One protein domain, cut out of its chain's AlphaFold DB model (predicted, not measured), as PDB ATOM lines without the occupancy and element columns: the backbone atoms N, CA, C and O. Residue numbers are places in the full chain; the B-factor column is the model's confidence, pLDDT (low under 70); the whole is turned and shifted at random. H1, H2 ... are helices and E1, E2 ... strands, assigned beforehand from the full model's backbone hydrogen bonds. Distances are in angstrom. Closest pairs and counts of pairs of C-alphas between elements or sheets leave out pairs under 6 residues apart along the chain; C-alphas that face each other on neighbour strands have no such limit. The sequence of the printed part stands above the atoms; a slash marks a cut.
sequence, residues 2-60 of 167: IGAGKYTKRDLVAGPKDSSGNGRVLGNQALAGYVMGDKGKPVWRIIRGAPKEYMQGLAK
ATOM      1  N   ILE A   2     186.483 213.097 251.946       42.78
ATOM      2  CA  ILE A   2     187.480 212.958 250.869       42.78
ATOM      3  C   ILE A   2     186.839 213.573 249.622       42.78
ATOM      4  O   ILE A   2     185.693 213.246 249.328       42.78
ATOM      5  N   GLY A   3     187.542 214.521 248.995       41.22
ATOM      6  CA  GLY A   3     187.011 215.529 248.071       41.22
ATOM      7  C   GLY A   3     185.925 215.036 247.118       41.22
ATOM      8  O   GLY A   3     186.151 214.125 246.322       41.22
ATOM      9  N   ALA A   4     184.757 215.677 247.189       47.38
ATOM     10  CA  ALA A   4     183.766 215.604 246.131       47.38
ATOM     11  C   ALA A   4     184.444 216.098 244.845       47.38
ATOM     12  O   ALA A   4     184.903 217.239 244.778       47.38
ATOM     13  N   GLY A   5     184.591 215.213 243.858       59.94
ATOM     14  CA  GLY A   5     185.006 215.629 242.526       59.94
ATOM     15  C   GLY A   5     184.018 216.655 241.969       59.94
ATOM     16  O   GLY A   5     182.902 216.783 242.465       59.94
ATOM     17  N   LYS A   6     184.408 217.360 240.901       78.25
ATOM     18  CA  LYS A   6     183.553 218.323 240.170       78.25
ATOM     19  C   LYS A   6     182.168 217.751 239.785       78.25
ATOM     20  O   LYS A   6     181.266 218.523 239.496       78.25
ATOM     21  N   TYR A   7     182.012 216.425 239.779       83.94
ATOM     22  CA  TYR A   7     180.814 215.709 239.356       83.94
ATOM     23  C   TYR A   7     180.348 214.711 240.419       83.94
ATOM     24  O   TYR A   7     181.152 214.112 241.135       83.94
ATOM     25  N   THR A   8     179.041 214.492 240.471       87.44
ATOM     26  CA  THR A   8     178.329 213.584 241.371       87.44
ATOM     27  C   THR A   8     177.553 212.529 240.580       87.44
ATOM     28  O   THR A   8     177.440 212.598 239.359       87.44
ATOM     29  N   LYS A   9     176.991 211.519 241.264       87.50
ATOM     30  CA  LYS A   9     176.197 210.459 240.609       87.50
ATOM     31  C   LYS A   9     174.983 211.016 239.846       87.50
ATOM     32  O   LYS A   9     174.525 210.380 238.909       87.50
ATOM     33  N   ARG A  10     174.481 212.190 240.240       88.81
ATOM     34  CA  ARG A  10     173.346 212.859 239.586       88.81
ATOM     35  C   ARG A  10     173.713 213.479 238.238       88.81
ATOM     36  O   ARG A  10     172.824 213.714 237.436       88.81
ATOM     37  N   ASP A  11     175.001 213.708 237.998       89.81
ATOM     38  CA  ASP A  11     175.504 214.333 236.771       89.81
ATOM     39  C   ASP A  11     175.794 213.306 235.669       89.81
ATOM     40  O   ASP A  11     176.295 213.659 234.598       89.81
ATOM     41  N   LEU A  12     175.529 212.026 235.948       92.44
ATOM     42  CA  LEU A  12     175.714 210.953 234.989       92.44
ATOM     43  C   LEU A  12     174.670 211.038 233.876       92.44
ATOM     44  O   LEU A  12     173.479 211.223 234.120       92.44
ATOM     45  N   VAL A  13     175.141 210.880 232.646       93.12
ATOM     46  CA  VAL A  13     174.328 210.899 231.430       93.12
ATOM     47  C   VAL A  13     174.675 209.712 230.547       93.12
ATOM     48  O   VAL A  13     175.761 209.138 230.656       93.12
ATOM     49  N   ALA A  14     173.767 209.360 229.640       92.81
ATOM     50  CA  ALA A  14     174.065 208.389 228.600       92.81
ATOM     51  C   ALA A  14     175.243 208.874 227.740       92.81
ATOM     52  O   ALA A  14     175.368 210.058 227.410       92.81
ATOM     53  N   GLY A  15     176.117 207.953 227.361       90.81
ATOM     54  CA  GLY A  15     177.230 208.242 226.473       90.81
ATOM     55  C   GLY A  15     177.512 207.102 225.504       90.81
ATOM     56  O   GLY A  15     176.900 206.039 225.589       90.81
ATOM     57  N   PRO A  16     178.478 207.289 224.590       88.31
ATOM     58  CA  PRO A  16     178.709 206.373 223.471       88.31
ATOM     59  C   PRO A  16     178.961 204.908 223.856       88.31
ATOM     60  O   PRO A  16     178.744 204.018 223.042       88.31
ATOM     61  N   LYS A  17     179.455 204.652 225.074       85.62
ATOM     62  CA  LYS A  17     179.776 203.308 225.587       85.62
ATOM     63  C   LYS A  17     178.969 202.914 226.832       85.62
ATOM     64  O   LYS A  17     179.274 201.900 227.448       85.62
ATOM     65  N   ASP A  18     177.992 203.730 227.222       84.88
ATOM     66  CA  ASP A  18     177.076 203.476 228.339       84.88
ATOM     67  C   ASP A  18     175.758 204.205 228.061       84.88
ATOM     68  O   ASP A  18     175.565 205.354 228.459       84.88
ATOM     69  N   SER A  19     174.863 203.541 227.331       87.00
ATOM     70  CA  SER A  19     173.543 204.073 226.982       87.00
ATOM     71  C   SER A  19     172.612 204.209 228.189       87.00
ATOM     72  O   SER A  19     171.631 204.941 228.115       87.00
ATOM     73  N   SER A  20     172.918 203.535 229.301       86.31
ATOM     74  CA  SER A  20     172.092 203.554 230.509       86.31
ATOM     75  C   SER A  20     172.303 204.805 231.362       86.31
ATOM     76  O   SER A  20     171.449 205.140 232.178       86.31
ATOM     77  N   GLY A  21     173.447 205.480 231.198       88.25
ATOM     78  CA  GLY A  21     173.810 206.653 231.992       88.25
ATOM     79  C   GLY A  21     173.999 206.357 233.482       88.25
ATOM     80  O   GLY A  21     173.937 207.268 234.297       88.25
ATOM     81  N   ASN A  22     174.228 205.098 233.860       89.31
ATOM     82  CA  ASN A  22     174.414 204.707 235.261       89.31
ATOM     83  C   ASN A  22     175.885 204.705 235.694       89.31
ATOM     84  O   ASN A  22     176.184 204.594 236.890       89.31
ATOM     85  N   GLY A  23     176.806 204.855 234.741       90.75
ATOM     86  CA  GLY A  23     178.231 204.730 234.975       90.75
ATOM     87  C   GLY A  23     178.646 203.288 235.262       90.75
ATOM     88  O   GLY A  23     177.852 202.352 235.347       90.75
ATOM     89  N   ARG A  24     179.949 203.105 235.436       91.81
ATOM     90  CA  ARG A  24     180.602 201.833 235.703       91.81
ATOM     91  C   ARG A  24     181.466 201.932 236.950       91.81
ATOM     92  O   ARG A  24     182.262 202.861 237.110       91.81
ATOM     93  N   VAL A  25     181.361 200.918 237.804       92.12
ATOM     94  CA  VAL A  25     182.328 200.691 238.879       92.12
ATOM     95  C   VAL A  25     183.582 200.056 238.276       92.12
ATOM     96  O   VAL A  25     183.517 199.027 237.602       92.12
ATOM     97  N   LEU A  26     184.724 200.711 238.463       90.12
ATOM     98  CA  LEU A  26     186.028 200.259 237.984       90.12
ATOM     99  C   LEU A  26     186.624 199.206 238.933       90.12
ATOM    100  O   LEU A  26     186.170 199.046 240.063       90.12
ATOM    101  N   GLY A  27     187.690 198.521 238.504       87.62
ATOM    102  CA  GLY A  27     188.361 197.490 239.316       87.62
ATOM    103  C   GLY A  27     188.912 197.993 240.660       87.62
ATOM    104  O   GLY A  27     189.060 197.213 241.591       87.62
ATOM    105  N   ASN A  28     189.144 199.302 240.792       87.56
ATOM    106  CA  ASN A  28     189.527 199.961 242.045       87.56
ATOM    107  C   ASN A  28     188.335 200.464 242.880       87.56
ATOM    108  O   ASN A  28     188.509 201.325 243.741       87.56
ATOM    109  N   GLN A  29     187.118 200.001 242.582       88.75
ATOM    110  CA  GLN A  29     185.860 200.406 243.223       88.75
ATOM    111  C   GLN A  29     185.495 201.897 243.054       88.75
ATOM    112  O   GLN A  29     184.527 202.377 243.653       88.75
ATOM    113  N   ALA A  30     186.222 202.642 242.214       90.50
ATOM    114  CA  ALA A  30     185.844 203.994 241.817       90.50
ATOM    115  C   ALA A  30     184.621 203.955 240.888       90.50
ATOM    116  O   ALA A  30     184.484 203.044 240.071       90.50
ATOM    117  N   LEU A  31     183.750 204.963 240.976       91.56
ATOM    118  CA  LEU A  31     182.646 205.146 240.032       91.56
ATOM    119  C   LEU A  31     183.097 206.098 238.929       91.56
ATOM    120  O   LEU A  31     183.449 207.245 239.216       91.56
ATOM    121  N   ALA A  32     183.058 205.641 237.684       92.94
ATOM    122  CA  ALA A  32     183.309 206.459 236.508       92.94
ATOM    123  C   ALA A  32     182.122 206.390 235.550       92.94
ATOM    124  O   ALA A  32     181.426 205.387 235.500       92.94
ATOM    125  N   GLY A  33     181.883 207.438 234.781       93.88
ATOM    126  CA  GLY A  33     180.810 207.449 233.794       93.88
ATOM    127  C   GLY A  33     180.845 208.706 232.947       93.88
ATOM    128  O   GLY A  33     181.734 209.549 233.102       93.88
ATOM    129  N   TYR A  34     179.901 208.810 232.019       95.19
ATOM    130  CA  TYR A  34     179.759 210.002 231.199       95.19
ATOM    131  C   TYR A  34     179.030 211.094 231.975       95.19
ATOM    132  O   TYR A  34     178.028 210.828 232.624       95.19
ATOM    133  N   VAL A  35     179.538 212.318 231.888       93.00
ATOM    134  CA  VAL A  35     178.895 213.537 232.396       93.00
ATOM    135  C   VAL A  35     178.819 214.557 231.277       93.00
ATOM    136  O   VAL A  35     179.618 214.497 230.333       93.00
ATOM    137  N   MET A  36     177.913 215.525 231.383       92.56
ATOM    138  CA  MET A  36     177.920 216.627 230.431       92.56
ATOM    139  C   MET A  36     179.149 217.512 230.614       92.56
ATOM    140  O   MET A  36     179.363 218.119 231.662       92.56
ATOM    141  N   GLY A  37     179.988 217.560 229.578       87.94
ATOM    142  CA  GLY A  37     181.102 218.493 229.510       87.94
ATOM    143  C   GLY A  37     180.643 219.895 229.119       87.94
ATOM    144  O   GLY A  37     179.591 220.074 228.511       87.94
ATOM    145  N   ASP A  38     181.503 220.879 229.374       84.38
ATOM    146  CA  ASP A  38     181.219 222.309 229.170       84.38
ATOM    147  C   ASP A  38     180.878 222.671 227.699       84.38
ATOM    148  O   ASP A  38     180.294 223.712 227.426       84.38
ATOM    149  N   LYS A  39     181.207 221.795 226.735       86.75
ATOM    150  CA  LYS A  39     180.887 221.936 225.298       86.75
ATOM    151  C   LYS A  39     179.600 221.214 224.870       86.75
ATOM    152  O   LYS A  39     179.439 220.924 223.687       86.75
ATOM    153  N   GLY A  40     178.746 220.814 225.814       87.50
ATOM    154  CA  GLY A  40     177.502 220.103 225.508       87.50
ATOM    155  C   GLY A  40     177.710 218.700 224.925       87.50
ATOM    156  O   GLY A  40     176.799 218.150 224.315       87.50
ATOM    157  N   LYS A  41     178.888 218.087 225.124       91.44
ATOM    158  CA  LYS A  41     179.172 216.696 224.725       91.44
ATOM    159  C   LYS A  41     179.403 215.805 225.955       91.44
ATOM    160  O   LYS A  41     180.064 216.271 226.888       91.44
ATOM    161  N   PRO A  42     178.914 214.548 225.973       92.62
ATOM    162  CA  PRO A  42     179.202 213.608 227.053       92.62
ATOM    163  C   PRO A  42     180.698 213.292 227.130       92.62
ATOM    164  O   PRO A  42     181.325 212.955 226.123       92.62
ATOM    165  N   VAL A  43     181.285 213.364 228.325       93.06
ATOM    166  CA  VAL A  43     182.707 213.074 228.553       93.06
ATOM    167  C   VAL A  43     182.882 212.093 229.705       93.06
ATOM    168  O   VAL A  43     182.268 212.244 230.756       93.06
ATOM    169  N   TRP A  44     183.761 211.104 229.527       92.12
ATOM    170  CA  TRP A  44     184.085 210.125 230.564       92.12
ATOM    171  C   TRP A  44     184.884 210.760 231.712       92.12
ATOM    172  O   TRP A  44     185.935 211.381 231.491       92.12
ATOM    173  N   ARG A  45     184.393 210.611 232.945       91.88
ATOM    174  CA  ARG A  45     184.979 211.179 234.168       91.88
ATOM    175  C   ARG A  45     184.875 210.216 235.346       91.88
ATOM    176  O   ARG A  45     184.006 209.351 235.384       91.88
ATOM    177  N   ILE A  46     185.764 210.395 236.326       90.50
ATOM    178  CA  ILE A  46     185.645 209.759 237.641       90.50
ATOM    179  C   ILE A  46     184.703 210.618 238.482       90.50
ATOM    180  O   ILE A  46     184.980 211.790 238.722       90.50
ATOM    181  N   ILE A  47     183.599 210.020 238.912       90.44
ATOM    182  CA  ILE A  47     182.545 210.656 239.708       90.44
ATOM    183  C   ILE A  47     182.852 210.513 241.194       90.44
ATOM    184  O   ILE A  47     182.752 211.453 241.975       90.44
ATOM    185  N   ARG A  48     183.262 209.306 241.590       88.94
ATOM    186  CA  ARG A  48     183.670 208.990 242.955       88.94
ATOM    187  C   ARG A  48     184.993 208.251 242.902       88.94
ATOM    188  O   ARG A  48     185.090 207.225 242.230       88.94
ATOM    189  N   GLY A  49     185.989 208.776 243.612       86.75
ATOM    190  CA  GLY A  49     187.286 208.122 243.766       86.75
ATOM    191  C   GLY A  49     187.173 206.745 244.424       86.75
ATOM    192  O   GLY A  49     186.126 206.384 244.967       86.75
ATOM    193  N   ALA A  50     188.264 205.982 244.365       87.88
ATOM    194  CA  ALA A  50     188.360 204.707 245.064       87.88
ATOM    195  C   ALA A  50     188.125 204.905 246.577       87.88
ATOM    196  O   ALA A  50     188.529 205.938 247.128       87.88
ATOM    197  N   PRO A  51     187.474 203.945 247.253       87.50
ATOM    198  CA  PRO A  51     187.232 204.019 248.684       87.50
ATOM    199  C   PRO A  51     188.555 204.036 249.459       87.50
ATOM    200  O   PRO A  51     189.604 203.598 248.971       87.50
ATOM    201  N   LYS A  52     188.514 204.580 250.678       83.44
ATOM    202  CA  LYS A  52     189.709 204.787 251.506       83.44
ATOM    203  C   LYS A  52     190.427 203.463 251.771       83.44
ATOM    204  O   LYS A  52     191.650 203.430 251.758       83.44
ATOM    205  N   GLU A  53     189.667 202.395 251.941       83.94
ATOM    206  CA  GLU A  53     190.114 201.031 252.201       83.94
ATOM    207  C   GLU A  53     190.952 200.502 251.029       83.94
ATOM    208  O   GLU A  53     192.055 199.996 251.227       83.94
ATOM    209  N   TYR A  54     190.490 200.716 249.791       83.69
ATOM    210  CA  TYR A  54     191.244 200.362 248.587       83.69
ATOM    211  C   TYR A  54     192.545 201.172 248.482       83.69
ATOM    212  O   TYR A  54     193.618 200.631 248.210       83.69
ATOM    213  N   MET A  55     192.473 202.479 248.747       80.38
ATOM    214  CA  MET A  55     193.645 203.361 248.719       80.38
ATOM    215  C   MET A  55     194.665 203.016 249.814       80.38
ATOM    216  O   MET A  55     195.869 203.129 249.593       80.38
ATOM    217  N   GLN A  56     194.206 202.563 250.981       79.75
ATOM    218  CA  GLN A  56     195.057 202.063 252.060       79.75
ATOM    219  C   GLN A  56     195.697 200.717 251.705       79.75
ATOM    220  O   GLN A  56     196.872 200.529 252.000       79.75
ATOM    221  N   GLY A  57     194.980 199.828 251.014       73.81
ATOM    222  CA  GLY A  57     195.534 198.568 250.503       73.81
ATOM    223  C   GLY A  57     196.654 198.761 249.472       73.81
ATOM    224  O   GLY A  57     197.582 197.958 249.410       73.81
ATOM    225  N   LEU A  58     196.623 199.854 248.699       72.31
ATOM    226  CA  LEU A  58     197.716 200.232 247.791       72.31
ATOM    227  C   LEU A  58     198.960 200.750 248.526       72.31
ATOM    228  O   LEU A  58     200.088 200.572 248.056       72.31
ATOM    229  N   ALA A  59     198.770 201.418 249.663       66.62
ATOM    230  CA  ALA A  59     199.863 201.927 250.473       66.62
ATOM    231  C   ALA A  59     200.503 200.761 251.234       66.62
ATOM    232  O   ALA A  59     200.131 200.517 252.373       66.62
ATOM    233  N   LYS A  60     201.454 200.048 250.607       65.38
ATOM    234  CA  LYS A  60     202.187 198.915 251.207       65.38
ATOM    235  C   LYS A  60     202.611 199.249 252.650       65.38
ATOM    236  O   LYS A  60     203.594 199.983 252.827       65.38
TER     237      LYS A  60
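This is residues 2 to 60 of the 167 residues of an uncharacterized protein of viral metagenome (UniProt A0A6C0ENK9). With little regular structure, this is a slender two-stranded hairpin, E1 and E2, beside which the unnamed stretch 2 to 30 loops, and a short helix, H1, sticks out at one end of the long axis. The 59 printed residues hold E1, E2, H1 in that order, a mixed class with only 20 residues in named elements; the sheet is antiparallel. The whole is only just loose, close to compact, with a radius of gyration of the C-alphas of 12.5 A, spanning 41 by 20 by 15 A.

Find C-alpha 31 at (182.646, 205.146, 240.032), where E1, residues 31 to 36, starts its 15.7 A. E2, residues 42 to 48, runs 17.2 A. H1, residues 52 to 58, ends at C-alpha 58, (197.716, 200.232, 247.791).

Look at the hairpin E1 and E2, antiparallel at 142 degrees: N 33 and O 45 are 2.9 A apart, within hydrogen-bond range. Residues 24 to 25 pair antiparallel with 31 to 32 of E1. E1 and H1 are apart. In H1 every O i to N i+4 pair is within hydrogen-bond range.

The farthest C-alphas, Gly 40 and Lys 60, are 41.5 A apart. The printed part has no cut, and both links are tight. Residues 2 to 5 and 59 to 60 have pLDDT under 70.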